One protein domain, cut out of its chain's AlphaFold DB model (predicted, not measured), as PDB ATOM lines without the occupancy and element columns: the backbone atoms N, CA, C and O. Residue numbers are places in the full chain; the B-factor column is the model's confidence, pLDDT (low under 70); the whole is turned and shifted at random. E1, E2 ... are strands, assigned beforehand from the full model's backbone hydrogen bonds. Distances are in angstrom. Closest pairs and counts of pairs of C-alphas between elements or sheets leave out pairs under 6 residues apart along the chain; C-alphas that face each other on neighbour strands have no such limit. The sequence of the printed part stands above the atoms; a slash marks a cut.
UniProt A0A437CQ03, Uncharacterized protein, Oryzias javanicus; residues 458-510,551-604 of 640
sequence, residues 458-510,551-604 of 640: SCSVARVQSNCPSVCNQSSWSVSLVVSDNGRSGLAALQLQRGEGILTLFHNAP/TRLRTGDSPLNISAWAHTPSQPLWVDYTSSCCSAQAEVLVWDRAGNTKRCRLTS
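What this domain is: This is residues 458 to 510 and 551 to 604 of the 640 residues of an uncharacterized protein of Oryzias javanicus (UniProt A0A437CQ03). Two strongly twisted sheets lie face to face as an elongated sandwich, E1, E2, E5 and E4 in one and E3, E6 and E7 in the other, their strands at 15 degrees. At one side, residues 551 to 572, with no named element, pair briefly with edge strands E4 and E3. The printed part has 107 residues, no named helix and seven strands, E1 to E7 in order; both sheets are antiparallel and the class is all strand. It is compact, with a radius of gyration of the C-alphas of 13.7 A and spans of 44 by 26 by 20 A.

How they stand to each other: E1, residues 458 to 466, bends by 54 degrees at residue 463 and forms a hairpin with E2, residues 476 to 484; N 460 and O 482 are 2.9 A apart, within hydrogen-bond range. E2 is antiparallel to E5, residues 573 to 580, with N 479 and O 577 at 2.9 A. E5 is antiparallel to E4, residues 502 to 506, with N 504 and O 576 at 2.8 A. In the other sheet, E3, residues 491 to 498, is antiparallel to E6, residues 585 to 592, with N 495 and O 589 at 2.9 A. E6 forms a hairpin with E7, residues 597 to 603, with N 588 and O 600 at 3.0 A. Between the sheets, the closest C-alphas of E1 and E7, Cys 459 and Cys 600, are 6.1 A apart.

Where its parts are: E1 begins at C-alpha 458 (355.596, 441.225, 387.875) and E7 ends at C-alpha 603 (363.986, 430.422, 397.542). From first to last C-alpha, E1 measures 22.9 A, E2 26.2 A, E5 23.6 A and E6 23.5 A.

The domain as a whole: Residues 511 to 550 are not printed; C-alphas 510 and 551 are 14.5 A apart across the cut. Of the links printed whole, none is long. Low-confidence residues, under 70, include 507 to 510 and 564 to 570.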
ATOM      1  N   SER A 458     354.182 441.476 387.615       88.81
ATOM      2  CA  SER A 458     355.596 441.225 387.875       88.81
ATOM      3  C   SER A 458     355.860 441.031 389.365       88.81
ATOM      4  O   SER A 458     355.197 441.625 390.212       88.81
ATOM      5  N   CYS A 459     356.836 440.176 389.671       89.62
ATOM      6  CA  CYS A 459     357.350 439.956 391.017       89.62
ATOM      7  C   CYS A 459     358.867 440.073 390.974       89.62
ATOM      8  O   CYS A 459     359.529 439.232 390.364       89.62
ATOM      9  N   SER A 460     359.418 441.076 391.647       87.88
ATOM     10  CA  SER A 460     360.860 441.225 391.830       87.88
ATOM     11  C   SER A 460     361.228 441.009 393.290       87.88
ATOM     12  O   SER A 460     360.618 441.594 394.185       87.88
ATOM     13  N   VAL A 461     362.234 440.172 393.542       84.88
ATOM     14  CA  VAL A 461     362.775 439.959 394.889       84.88
ATOM     15  C   VAL A 461     363.547 441.209 395.304       84.88
ATOM     16  O   VAL A 461     364.504 441.589 394.636       84.88
ATOM     17  N   ALA A 462     363.131 441.846 396.396       83.31
ATOM     18  CA  ALA A 462     363.807 443.021 396.935       83.31
ATOM     19  C   ALA A 462     364.897 442.650 397.942       83.31
ATOM     20  O   ALA A 462     365.959 443.270 397.956       83.31
ATOM     21  N   ARG A 463     364.647 441.652 398.799       82.31
ATOM     22  CA  ARG A 463     365.602 441.226 399.828       82.31
ATOM     23  C   ARG A 463     365.376 439.772 400.217       82.31
ATOM     24  O   ARG A 463     364.238 439.374 400.428       82.31
ATOM     25  N   VAL A 464     366.457 439.012 400.382       83.12
ATOM     26  CA  VAL A 464     366.440 437.668 400.980       83.12
ATOM     27  C   VAL A 464     367.250 437.711 402.273       83.12
ATOM     28  O   VAL A 464     368.386 438.180 402.279       83.12
ATOM     29  N   GLN A 465     366.677 437.241 403.376       82.56
ATOM     30  CA  GLN A 465     367.376 437.024 404.640       82.56
ATOM     31  C   GLN A 465     367.340 435.532 404.957       82.56
ATOM     32  O   GLN A 465     366.285 434.960 405.220       82.56
ATOM     33  N   SER A 466     368.499 434.883 404.913       78.50
ATOM     34  CA  SER A 466     368.602 433.434 405.070       78.50
ATOM     35  C   SER A 466     369.830 433.078 405.892       78.50
ATOM     36  O   SER A 466     370.954 433.334 405.472       78.50
ATOM     37  N   ASN A 467     369.598 432.474 407.057       72.50
ATOM     38  CA  ASN A 467     370.632 431.922 407.932       72.50
ATOM     39  C   ASN A 467     370.308 430.450 408.227       72.50
ATOM     40  O   ASN A 467     370.097 430.079 409.378       72.50
ATOM     41  N   CYS A 468     370.181 429.622 407.185       73.44
ATOM     42  CA  CYS A 468     369.798 428.214 407.318       73.44
ATOM     43  C   CYS A 468     371.018 427.286 407.522       73.44
ATOM     44  O   CYS A 468     371.794 427.110 406.581       73.44
ATOM     45  N   PRO A 469     371.203 426.665 408.709       72.19
ATOM     46  CA  PRO A 469     372.242 425.668 408.951       72.19
ATOM     47  C   PRO A 469     371.821 424.283 408.426       72.19
ATOM     48  O   PRO A 469     370.691 424.082 407.984       72.19
ATOM     49  N   SER A 470     372.714 423.290 408.520       68.00
ATOM     50  CA  SER A 470     372.439 421.903 408.099       68.00
ATOM     51  C   SER A 470     371.299 421.231 408.880       68.00
ATOM     52  O   SER A 470     370.666 420.308 408.370       68.00
ATOM     53  N   VAL A 471     371.007 421.703 410.097       75.88
ATOM     54  CA  VAL A 471     369.861 421.274 410.911       75.88
ATOM     55  C   VAL A 471     368.724 422.288 410.753       75.88
ATOM     56  O   VAL A 471     368.682 423.318 411.421       75.88
ATOM     57  N   CYS A 472     367.777 421.985 409.868       72.06
ATOM     58  CA  CYS A 472     366.793 422.945 409.361       72.06
ATOM     59  C   CYS A 472     365.733 423.442 410.377       72.06
ATOM     60  O   CYS A 472     365.035 424.416 410.103       72.06
ATOM     61  N   ASN A 473     365.625 422.813 411.555       72.75
ATOM     62  CA  ASN A 473     364.638 423.152 412.596       72.75
ATOM     63  C   ASN A 473     365.040 424.338 413.497       72.75
ATOM     64  O   ASN A 473     364.256 424.738 414.354       72.75
ATOM     65  N   GLN A 474     366.263 424.865 413.372       71.44
ATOM     66  CA  GLN A 474     366.821 425.849 414.317       71.44
ATOM     67  C   GLN A 474     366.691 427.309 413.860       71.44
ATOM     68  O   GLN A 474     366.987 428.217 414.634       71.44
ATOM     69  N   SER A 475     366.252 427.552 412.625       80.31
ATOM     70  CA  SER A 475     366.189 428.894 412.042       80.31
ATOM     71  C   SER A 475     365.100 429.011 410.974       80.31
ATOM     72  O   SER A 475     364.595 428.021 410.435       80.31
ATOM     73  N   SER A 476     364.744 430.253 410.658       83.44
ATOM     74  CA  SER A 476     363.849 430.619 409.565       83.44
ATOM     75  C   SER A 476     364.578 431.475 408.535       83.44
ATOM     76  O   SER A 476     365.639 432.045 408.802       83.44
ATOM     77  N   TRP A 477     363.995 431.559 407.349       86.19
ATOM     78  CA  TRP A 477     364.395 432.492 406.306       86.19
ATOM     79  C   TRP A 477     363.203 433.375 405.941       86.19
ATOM     80  O   TRP A 477     362.049 432.948 406.066       86.19
ATOM     81  N   SER A 478     363.482 434.600 405.503       85.75
ATOM     82  CA  SER A 478     362.477 435.516 404.975       85.75
ATOM     83  C   SER A 478     362.877 436.089 403.620       85.75
ATOM     84  O   SER A 478     364.059 436.249 403.308       85.75
ATOM     85  N   VAL A 479     361.884 436.374 402.784       87.75
ATOM     86  CA  VAL A 479     362.069 437.040 401.497       87.75
ATOM     87  C   VAL A 479     361.008 438.108 401.302       87.75
ATOM     88  O   VAL A 479     359.813 437.831 401.378       87.75
ATOM     89  N   SER A 480     361.464 439.314 400.983       87.12
ATOM     90  CA  SER A 480     360.610 440.449 400.670       87.12
ATOM     91  C   SER A 480     360.561 440.662 399.158       87.12
ATOM     92  O   SER A 480     361.594 440.740 398.486       87.12
ATOM     93  N   LEU A 481     359.351 440.755 398.623       88.19
ATOM     94  CA  LEU A 481     359.023 440.858 397.208       88.19
ATOM     95  C   LEU A 481     358.297 442.167 396.938       88.19
ATOM     96  O   LEU A 481     357.498 442.629 397.751       88.19
ATOM     97  N   VAL A 482     358.534 442.700 395.749       89.06
ATOM     98  CA  VAL A 482     357.766 443.793 395.164       89.06
ATOM     99  C   VAL A 482     356.918 443.207 394.054       89.06
ATOM    100  O   VAL A 482     357.445 442.600 393.120       89.06
ATOM    101  N   VAL A 483     355.609 443.374 394.179       88.25
ATOM    102  CA  VAL A 483     354.618 442.905 393.218       88.25
ATOM    103  C   VAL A 483     353.989 444.122 392.556       88.25
ATOM    104  O   VAL A 483     353.471 444.994 393.248       88.25
ATOM    105  N   SER A 484     354.023 444.204 391.231       87.25
ATOM    106  CA  SER A 484     353.422 445.322 390.497       87.25
ATOM    107  C   SER A 484     352.737 444.852 389.231       87.25
ATOM    108  O   SER A 484     353.164 443.882 388.605       87.25
ATOM    109  N   ASP A 485     351.688 445.566 388.841       84.81
ATOM    110  CA  ASP A 485     351.032 445.354 387.563       84.81
ATOM    111  C   ASP A 485     351.698 446.191 386.456       84.81
ATOM    112  O   ASP A 485     351.981 447.378 386.634       84.81
ATOM    113  N   ASN A 486     351.964 445.550 385.318       80.00
ATOM    114  CA  ASN A 486     352.648 446.157 384.181       80.00
ATOM    115  C   ASN A 486     351.675 446.727 383.142       80.00
ATOM    116  O   ASN A 486     352.049 447.662 382.429       80.00
ATOM    117  N   GLY A 487     350.453 446.198 383.043       72.25
ATOM    118  CA  GLY A 487     349.495 446.620 382.022       72.25
ATOM    119  C   GLY A 487     348.392 447.557 382.512       72.25
ATOM    120  O   GLY A 487     347.514 447.941 381.739       72.25
ATOM    121  N   ARG A 488     348.533 448.065 383.741       71.38
ATOM    122  CA  ARG A 488     347.735 449.146 384.343       71.38
ATOM    123  C   ARG A 488     346.278 448.768 384.626       71.38
ATOM    124  O   ARG A 488     345.487 449.666 384.923       71.38
ATOM    125  N   SER A 489     345.922 447.484 384.587       76.19
ATOM    126  CA  SER A 489     344.649 446.983 385.114       76.19
ATOM    127  C   SER A 489     344.612 446.997 386.652       76.19
ATOM    128  O   SER A 489     343.542 447.129 387.249       76.19
ATOM    129  N   GLY A 490     345.778 446.969 387.299       81.12
ATOM    130  CA  GLY A 490     345.976 446.903 388.744       81.12
ATOM    131  C   GLY A 490     345.963 445.466 389.273       81.12
ATOM    132  O   GLY A 490     345.488 444.543 388.622       81.12
ATOM    133  N   LEU A 491     346.461 445.260 390.494       84.69
ATOM    134  CA  LEU A 491     346.468 443.939 391.135       84.69
ATOM    135  C   LEU A 491     345.060 443.541 391.620       84.69
ATOM    136  O   LEU A 491     344.284 444.394 392.060       84.69
ATOM    137  N   ALA A 492     344.727 442.250 391.559       85.69
ATOM    138  CA  ALA A 492     343.428 441.712 391.973       85.69
ATOM    139  C   ALA A 492     343.531 440.774 393.174       85.69
ATOM    140  O   ALA A 492     342.884 441.014 394.195       85.69
ATOM    141  N   ALA A 493     344.337 439.717 393.068       87.19
ATOM    142  CA  ALA A 493     344.409 438.679 394.089       87.19
ATOM    143  C   ALA A 493     345.828 438.141 394.291       87.19
ATOM    144  O   ALA A 493     346.678 438.235 393.402       87.19
ATOM    145  N   LEU A 494     346.072 437.556 395.464       87.75
ATOM    146  CA  LEU A 494     347.332 436.902 395.808       87.75
ATOM    147  C   LEU A 494     347.083 435.634 396.633       87.75
ATOM    148  O   LEU A 494     346.267 435.635 397.552       87.75
ATOM    149  N   GLN A 495     347.794 434.549 396.316       88.19
ATOM    150  CA  GLN A 495     347.654 433.258 396.995       88.19
ATOM    151  C   GLN A 495     349.010 432.565 397.180       88.19
ATOM    152  O   GLN A 495     349.834 432.538 396.265       88.19
ATOM    153  N   LEU A 496     349.227 431.942 398.346       86.56
ATOM    154  CA  LEU A 496     350.340 431.012 398.554       86.56
ATOM    155  C   LEU A 496     349.966 429.642 397.975       86.56
ATOM    156  O   LEU A 496     349.179 428.907 398.567       86.56
ATOM    157  N   GLN A 497     350.520 429.297 396.816       83.00
ATOM    158  CA  GLN A 497     350.215 428.035 396.142       83.00
ATOM    159  C   GLN A 497     351.042 426.867 396.698       83.00
ATOM    160  O   GLN A 497     350.571 425.731 396.722       83.00
ATOM    161  N   ARG A 498     352.278 427.134 397.142       82.62
ATOM    162  CA  ARG A 498     353.179 426.126 397.718       82.62
ATOM    163  C   ARG A 498     354.061 426.742 398.805       82.62
ATOM    164  O   ARG A 498     354.590 427.830 398.606       82.62
ATOM    165  N   GLY A 499     354.275 426.021 399.905       79.50
ATOM    166  CA  GLY A 499     355.181 426.401 400.997       79.50
ATOM    167  C   GLY A 499     354.577 426.124 402.377       79.50
ATOM    168  O   GLY A 499     353.400 425.810 402.484       79.50
ATOM    169  N   GLU A 500     355.358 426.239 403.448       78.50
ATOM    170  CA  GLU A 500     354.865 426.008 404.829       78.50
ATOM    171  C   GLU A 500     354.953 427.258 405.722       78.50
ATOM    172  O   GLU A 500     354.644 427.229 406.910       78.50
ATOM    173  N   GLY A 501     355.396 428.370 405.136       78.25
ATOM    174  CA  GLY A 501     355.555 429.666 405.784       78.25
ATOM    175  C   GLY A 501     354.315 430.558 405.762       78.25
ATOM    176  O   GLY A 501     353.237 430.170 405.313       78.25
ATOM    177  N   ILE A 502     354.502 431.786 406.237       81.25
ATOM    178  CA  ILE A 502     353.472 432.819 406.358       81.25
ATOM    179  C   ILE A 502     353.801 433.962 405.394       81.25
ATOM    180  O   ILE A 502     354.913 434.491 405.431       81.25
ATOM    181  N   LEU A 503     352.826 434.366 404.574       82.25
ATOM    182  CA  LEU A 503     352.887 435.607 403.789       82.25
ATOM    183  C   LEU A 503     352.303 436.778 404.580       82.25
ATOM    184  O   LEU A 503     351.212 436.643 405.130       82.25
ATOM    185  N   THR A 504     352.992 437.918 404.579       81.62
ATOM    186  CA  THR A 504     352.558 439.188 405.182       81.62
ATOM    187  C   THR A 504     352.609 440.301 404.136       81.62
ATOM    188  O   THR A 504     353.581 440.405 403.395       81.62
ATOM    189  N   LEU A 505     351.568 441.133 404.064       80.12
ATOM    190  CA  LEU A 505     351.450 442.229 403.093       80.12
ATOM    191  C   LEU A 505     351.712 443.592 403.746       80.12
ATOM    192  O   LEU A 505     351.274 443.819 404.873       80.12
ATOM    193  N   PHE A 506     352.359 444.506 403.019       75.12
ATOM    194  CA  PHE A 506     352.669 445.869 403.465       75.12
ATOM    195  C   PHE A 506     352.294 446.909 402.400       75.12
ATOM    196  O   PHE A 506     352.484 446.681 401.204       75.12
ATOM    197  N   HIS A 507     351.792 448.071 402.840       62.88
ATOM    198  CA  HIS A 507     351.446 449.192 401.948       62.88
ATOM    199  C   HIS A 507     352.682 449.991 401.494       62.88
ATOM    200  O   HIS A 507     352.693 450.524 400.388       62.88
ATOM    201  N   ASN A 508     353.732 450.039 402.322       62.56
ATOM    202  CA  ASN A 508     354.998 450.727 402.057       62.56
ATOM    203  C   ASN A 508     356.187 449.783 402.288       62.56
ATOM    204  O   ASN A 508     356.051 448.760 402.959       62.56
ATOM    205  N   ALA A 509     357.355 450.132 401.739       60.56
ATOM    206  CA  ALA A 509     358.572 449.344 401.907       60.56
ATOM    207  C   ALA A 509     358.917 449.201 403.407       60.56
ATOM    208  O   ALA A 509     359.166 450.218 404.056       60.56
ATOM    209  N   PRO A 510     359.002 447.979 403.961       55.66
ATOM    210  CA  PRO A 510     359.180 447.756 405.401       55.66
ATOM    211  C   PRO A 510     360.579 448.131 405.936       55.66
ATOM    212  O   PRO A 510     360.887 447.853 407.086       55.66
ATOM    213  N   THR A 551     347.849 441.017 407.242       61.69
ATOM    214  CA  THR A 551     347.126 439.794 406.850       61.69
ATOM    215  C   THR A 551     348.114 438.647 406.675       61.69
ATOM    216  O   THR A 551     349.129 438.818 406.004       61.69
ATOM    217  N   ARG A 552     347.832 437.494 407.297       64.69
ATOM    218  CA  ARG A 552     348.664 436.283 407.245       64.69
ATOM    219  C   ARG A 552     347.971 435.211 406.406       64.69
ATOM    220  O   ARG A 552     346.872 434.814 406.773       64.69
ATOM    221  N   LEU A 553     348.616 434.731 405.343       65.44
ATOM    222  CA  LEU A 553     348.108 433.630 404.506       65.44
ATOM    223  C   LEU A 553     348.962 432.368 404.666       65.44
ATOM    224  O   LEU A 553     350.190 432.461 404.773       65.44
ATOM    225  N   ARG A 554     348.305 431.204 404.648       71.56
ATOM    226  CA  ARG A 554     348.896 429.861 404.644       71.56
ATOM    227  C   ARG A 554     348.557 429.126 403.346       71.56
ATOM    228  O   ARG A 554     347.648 429.493 402.606       71.56
ATOM    229  N   THR A 555     349.311 428.073 403.057       69.81
ATOM    230  CA  THR A 555     349.076 427.233 401.877       69.81
ATOM    231  C   THR A 555     347.729 426.530 401.985       69.81
ATOM    232  O   THR A 555     347.450 425.888 402.996       69.81
ATOM    233  N   GLY A 556     346.915 426.643 400.933       63.22
ATOM    234  CA  GLY A 556     345.548 426.115 400.888       63.22
ATOM    235  C   GLY A 556     344.455 427.144 401.194       63.22
ATOM    236  O   GLY A 556     343.288 426.854 400.947       63.22
ATOM    237  N   ASP A 557     344.811 428.348 401.656       76.12
ATOM    238  CA  ASP A 557     343.844 429.433 401.845       76.12
ATOM    239  C   ASP A 557     343.298 429.929 400.493       76.12
ATOM    240  O   ASP A 557     343.988 429.897 399.466       76.12
ATOM    241  N   SER A 558     342.055 430.419 400.486       77.19
ATOM    242  CA  SER A 558     341.443 431.058 399.314       77.19
ATOM    243  C   SER A 558     342.231 432.304 398.876       77.19
ATOM    244  O   SER A 558     342.769 432.997 399.746       77.19
ATOM    245  N   PRO A 559     342.269 432.646 397.571       81.50
ATOM    246  CA  PRO A 559     342.963 433.838 397.085       81.50
ATOM    247  C   PRO A 559     342.531 435.102 397.834       81.50
ATOM    248  O   PRO A 559     341.342 435.405 397.936       81.50
ATOM    249  N   LEU A 560     343.502 435.853 398.356       83.19
ATOM    250  CA  LEU A 560     343.236 437.091 399.074       83.19
ATOM    251  C   LEU A 560     343.006 438.222 398.078       83.19
ATOM    252  O   LEU A 560     343.865 438.491 397.240       83.19
ATOM    253  N   ASN A 561     341.878 438.916 398.208       83.50
ATOM    254  CA  ASN A 561     341.586 440.099 397.409       83.50
ATOM    255  C   ASN A 561     342.494 441.271 397.834       83.50
ATOM    256  O   ASN A 561     342.379 441.783 398.948       83.50
ATOM    257  N   ILE A 562     343.377 441.699 396.930       81.44
ATOM    258  CA  ILE A 562     344.309 442.825 397.111       81.44
ATOM    259  C   ILE A 562     343.944 444.029 396.233       81.44
ATOM    260  O   ILE A 562     344.691 445.002 396.169       81.44
ATOM    261  N   SER A 563     342.770 444.011 395.593       75.75
ATOM    262  CA  SER A 563     342.331 445.084 394.692       75.75
ATOM    263  C   SER A 563     342.241 446.455 395.364       75.75
ATOM    264  O   SER A 563     342.506 447.461 394.710       75.75
ATOM    265  N   ALA A 564     341.924 446.515 396.659       66.00
ATOM    266  CA  ALA A 564     341.820 447.760 397.422       66.00
ATOM    267  C   ALA A 564     343.160 448.277 397.985       66.00
ATOM    268  O   ALA A 564     343.197 449.374 398.534       66.00
ATOM    269  N   TRP A 565     344.248 447.506 397.870       64.69
ATOM    270  CA  TRP A 565     345.542 447.818 398.498       64.69
ATOM    271  C   TRP A 565     346.430 448.740 397.654       64.69
ATOM    272  O   TRP A 565     347.419 449.273 398.150       64.69
ATOM    273  N   ALA A 566     346.076 448.951 396.385       58.12
ATOM    274  CA  ALA A 566     346.760 449.868 395.486       58.12
ATOM    275  C   ALA A 566     345.846 451.072 395.210       58.12
ATOM    276  O   ALA A 566     344.825 450.943 394.534       58.12
ATOM    277  N   HIS A 567     346.197 452.256 395.724       53.56
ATOM    278  CA  HIS A 567     345.417 453.485 395.498       53.56
ATOM    279  C   HIS A 567     345.465 453.949 394.031       53.56
ATOM    280  O   HIS A 567     344.623 454.732 393.595       53.56
ATOM    281  N   THR A 568     346.437 453.445 393.262       59.59
ATOM    282  CA  THR A 568     346.555 453.614 391.810       59.59
ATOM    283  C   THR A 568     346.979 452.290 391.158       59.59
ATOM    284  O   THR A 568     347.703 451.525 391.796       59.59
ATOM    285  N   PRO A 569     346.603 452.009 389.892       59.50
ATOM    286  CA  PRO A 569     346.938 450.747 389.212       59.50
ATOM    287  C   PRO A 569     348.445 450.463 389.105       59.50
ATOM    288  O   PRO A 569     348.847 449.322 388.924       59.50
ATOM    289  N   SER A 570     349.278 451.500 389.233       61.38
ATOM    290  CA  SER A 570     350.739 451.446 389.129       61.38
ATOM    291  C   SER A 570     351.476 451.336 390.471       61.38
ATOM    292  O   SER A 570     352.705 451.362 390.481       61.38
ATOM    293  N   GLN A 571     350.774 451.289 391.611       71.38
ATOM    294  CA  GLN A 571     351.431 451.235 392.919       71.38
ATOM    295  C   GLN A 571     351.918 449.806 393.231       71.38
ATOM    296  O   GLN A 571     351.106 448.879 393.215       71.38
ATOM    297  N   PRO A 572     353.216 449.607 393.533       77.69
ATOM    298  CA  PRO A 572     353.736 448.296 393.902       77.69
ATOM    299  C   PRO A 572     353.287 447.872 395.308       77.69
ATOM    300  O   PRO A 572     353.282 448.679 396.236       77.69
ATOM    301  N   LEU A 573     352.976 446.587 395.469       85.06
ATOM    302  CA  LEU A 573     352.654 445.932 396.735       85.06
ATOM    303  C   LEU A 573     353.889 445.217 397.291       85.06
ATOM    304  O   LEU A 573     354.565 444.476 396.575       85.06
ATOM    305  N   TRP A 574     354.154 445.398 398.583       84.31
ATOM    306  CA  TRP A 574     355.257 444.731 399.270       84.31
ATOM    307  C   TRP A 574     354.754 443.483 399.988       84.31
ATOM    308  O   TRP A 574     353.777 443.531 400.737       84.31
ATOM    309  N   VAL A 575     355.425 442.356 399.760       86.75
ATOM    310  CA  VAL A 575     355.034 441.049 400.297       86.75
ATOM    311  C   VAL A 575     356.236 440.407 400.963       86.75
ATOM    312  O   VAL A 575     357.252 440.203 400.311       86.75
ATOM    313  N   ASP A 576     356.124 440.058 402.239       86.44
ATOM    314  CA  ASP A 576     357.159 439.321 402.959       86.44
ATOM    315  C   ASP A 576     356.707 437.888 403.223       86.44
ATOM    316  O   ASP A 576     355.613 437.646 403.735       86.44
ATOM    317  N   TYR A 577     357.548 436.926 402.870       85.94
ATOM    318  CA  TYR A 577     357.330 435.514 403.147       85.94
ATOM    319  C   TYR A 577     358.345 435.037 404.169       85.94
ATOM    320  O   TYR A 577     359.539 435.173 403.933       85.94
ATOM    321  N   THR A 578     357.890 434.435 405.267       85.00
ATOM    322  CA  THR A 578     358.772 433.834 406.278       85.00
ATOM    323  C   THR A 578     358.461 432.352 406.440       85.00
ATOM    324  O   THR A 578     357.310 431.992 406.687       85.00
ATOM    325  N   SER A 579     359.474 431.487 406.346       84.38
ATOM    326  CA  SER A 579     359.320 430.035 406.517       84.38
ATOM    327  C   SER A 579     360.480 429.398 407.277       84.38
ATOM    328  O   SER A 579     361.550 429.989 407.423       84.38
ATOM    329  N   SER A 580     360.263 428.184 407.786       82.88
ATOM    330  CA  SER A 580     361.327 427.390 408.399       82.88
ATOM    331  C   SER A 580     362.349 426.973 407.341       82.88
ATOM    332  O   SER A 580     362.026 426.784 406.166       82.88
ATOM    333  N   CYS A 581     363.600 426.775 407.748       81.50
ATOM    334  CA  CYS A 581     364.639 426.313 406.830       81.50
ATOM    335  C   CYS A 581     364.410 424.886 406.298       81.50
ATOM    336  O   CYS A 581     365.095 424.477 405.363       81.50
ATOM    337  N   CYS A 582     363.454 424.127 406.850       78.38
ATOM    338  CA  CYS A 582     363.068 422.814 406.323       78.38
ATOM    339  C   CYS A 582     362.224 422.914 405.046       78.38
ATOM    340  O   CYS A 582     362.157 421.957 404.277       78.38
ATOM    341  N   SER A 583     361.633 424.085 404.788       80.50
ATOM    342  CA  SER A 583     360.902 424.402 403.565       80.50
ATOM    343  C   SER A 583     361.622 425.535 402.830       80.50
ATOM    344  O   SER A 583     361.331 426.717 402.998       80.50
ATOM    345  N   ALA A 584     362.631 425.177 402.032       78.19
ATOM    346  CA  ALA A 584     363.514 426.138 401.360       78.19
ATOM    347  C   ALA A 584     362.908 426.791 400.100       78.19
ATOM    348  O   ALA A 584     363.558 427.633 399.474       78.19
ATOM    349  N   GLN A 585     361.701 426.379 399.695       84.25
ATOM    350  CA  GLN A 585     361.034 426.842 398.481       84.25
ATOM    351  C   GLN A 585     359.564 427.158 398.740       84.25
ATOM    352  O   GLN A 585     358.865 426.396 399.409       84.25
ATOM    353  N   ALA A 586     359.082 428.237 398.134       85.19
ATOM    354  CA  ALA A 586     357.670 428.583 398.113       85.19
ATOM    355  C   ALA A 586     357.256 429.151 396.752       85.19
ATOM    356  O   ALA A 586     358.086 429.637 395.982       85.19
ATOM    357  N   GLU A 587     355.966 429.079 396.444       87.81
ATOM    358  CA  GLU A 587     355.392 429.656 395.232       87.81
ATOM    359  C   GLU A 587     354.169 430.498 395.579       87.81
ATOM    360  O   GLU A 587     353.219 430.017 396.201       87.81
ATOM    361  N   VAL A 588     354.196 431.751 395.131       88.12
ATOM    362  CA  VAL A 588     353.087 432.698 395.247       88.12
ATOM    363  C   VAL A 588     352.492 432.913 393.865       88.12
ATOM    364  O   VAL A 588     353.226 433.107 392.896       88.12
ATOM    365  N   LEU A 589     351.170 432.867 393.770       89.69
ATOM    366  CA  LEU A 589     350.427 433.174 392.557       89.69
ATOM    367  C   LEU A 589     349.769 434.545 392.721       89.69
ATOM    368  O   LEU A 589     349.137 434.817 393.743       89.69
ATOM    369  N   VAL A 590     349.967 435.412 391.733       89.12
ATOM    370  CA  VAL A 590     349.435 436.778 391.700       89.12
ATOM    371  C   VAL A 590     348.554 436.935 390.470       89.12
ATOM    372  O   VAL A 590     348.948 436.503 389.386       89.12
ATOM    373  N   TRP A 591     347.403 437.580 390.647       88.94
ATOM    374  CA  TRP A 591     346.473 437.956 389.585       88.94
ATOM    375  C   TRP A 591     346.381 439.474 389.476       88.94
ATOM    376  O   TRP A 591     346.299 440.162 390.500       88.94
ATOM    377  N   ASP A 592     346.335 439.984 388.251       86.50
ATOM    378  CA  ASP A 592     345.866 441.342 387.971       86.50
ATOM    379  C   ASP A 592     344.337 441.375 387.772       86.50
ATOM    380  O   ASP A 592     343.658 440.343 387.823       86.50
ATOM    381  N   ARG A 593     343.766 442.569 387.586       80.88
ATOM    382  CA  ARG A 593     342.319 442.742 387.367       80.88
ATOM    383  C   ARG A 593     341.866 442.358 385.960       80.88
ATOM    384  O   ARG A 593     340.664 442.207 385.757       80.88
ATOM    385  N   ALA A 594     342.788 442.198 385.016       75.12
ATOM    386  CA  ALA A 594     342.506 441.677 383.683       75.12
ATOM    387  C   ALA A 594     342.508 440.137 383.624       75.12
ATOM    388  O   ALA A 594     342.111 439.560 382.615       75.12
ATOM    389  N   GLY A 595     342.883 439.468 384.720       76.50
ATOM    390  CA  GLY A 595     342.910 438.013 384.843       76.50
ATOM    391  C   GLY A 595     344.243 437.378 384.442       76.50
ATOM    392  O   GLY A 595     344.348 436.148 384.470       76.50
ATOM    393  N   ASN A 596     345.274 438.163 384.112       84.81
ATOM    394  CA  ASN A 596     346.599 437.609 383.857       84.81
ATOM    395  C   ASN A 596     347.236 437.158 385.174       84.81
ATOM    396  O   ASN A 596     347.033 437.744 386.241       84.81
ATOM    397  N   THR A 597     348.044 436.099 385.099       88.50
ATOM    398  CA  THR A 597     348.644 435.479 386.284       88.50
ATOM    399  C   THR A 597     350.158 435.427 386.211       88.50
ATOM    400  O   THR A 597     350.750 435.231 385.146       88.50
ATOM    401  N   LYS A 598     350.805 435.553 387.371       90.38
ATOM    402  CA  LYS A 598     352.244 435.333 387.519       90.38
ATOM    403  C   LYS A 598     352.538 434.424 388.698       90.38
ATOM    404  O   LYS A 598     352.121 434.681 389.824       90.38
ATOM    405  N   ARG A 599     353.324 433.380 388.428       90.69
ATOM    406  CA  ARG A 599     353.918 432.512 389.445       90.69
ATOM    407  C   ARG A 599     355.266 433.077 389.880       90.69
ATOM    408  O   ARG A 599     356.182 433.197 389.066       90.69
ATOM    409  N   CYS A 600     355.385 433.380 391.162       88.81
ATOM    410  CA  CYS A 600     356.554 433.989 391.777       88.81
ATOM    411  C   CYS A 600     357.222 432.942 392.674       88.81
ATOM    412  O   CYS A 600     356.669 432.536 393.697       88.81
ATOM    413  N   ARG A 601     358.383 432.442 392.233       88.50
ATOM    414  CA  ARG A 601     359.148 431.404 392.937       88.50
ATOM    415  C   ARG A 601     360.068 432.040 393.966       88.50
ATOM    416  O   ARG A 601     360.830 432.942 393.638       88.50
ATOM    417  N   LEU A 602     359.994 431.538 395.190       86.44
ATOM    418  CA  LEU A 602     360.720 432.029 396.351       86.44
ATOM    419  C   LEU A 602     361.688 430.959 396.832       86.44
ATOM    420  O   LEU A 602     361.288 429.808 397.011       86.44
ATOM    421  N   THR A 603     362.943 431.335 397.065       80.50
ATOM    422  CA  THR A 603     363.986 430.422 397.542       80.50
ATOM    423  C   THR A 603     364.797 431.053 398.663       80.50
ATOM    424  O   THR A 603     365.071 432.250 398.639       80.50
ATOM    425  N   SER A 604     365.253 430.228 399.606       70.50
ATOM    426  CA  SER A 604     366.131 430.654 400.706       70.50
ATOM    427  C   SER A 604     367.564 431.006 400.268       70.50
ATOM    428  O   SER A 604     368.368 431.432 401.092       70.50
TER     429      SER A 604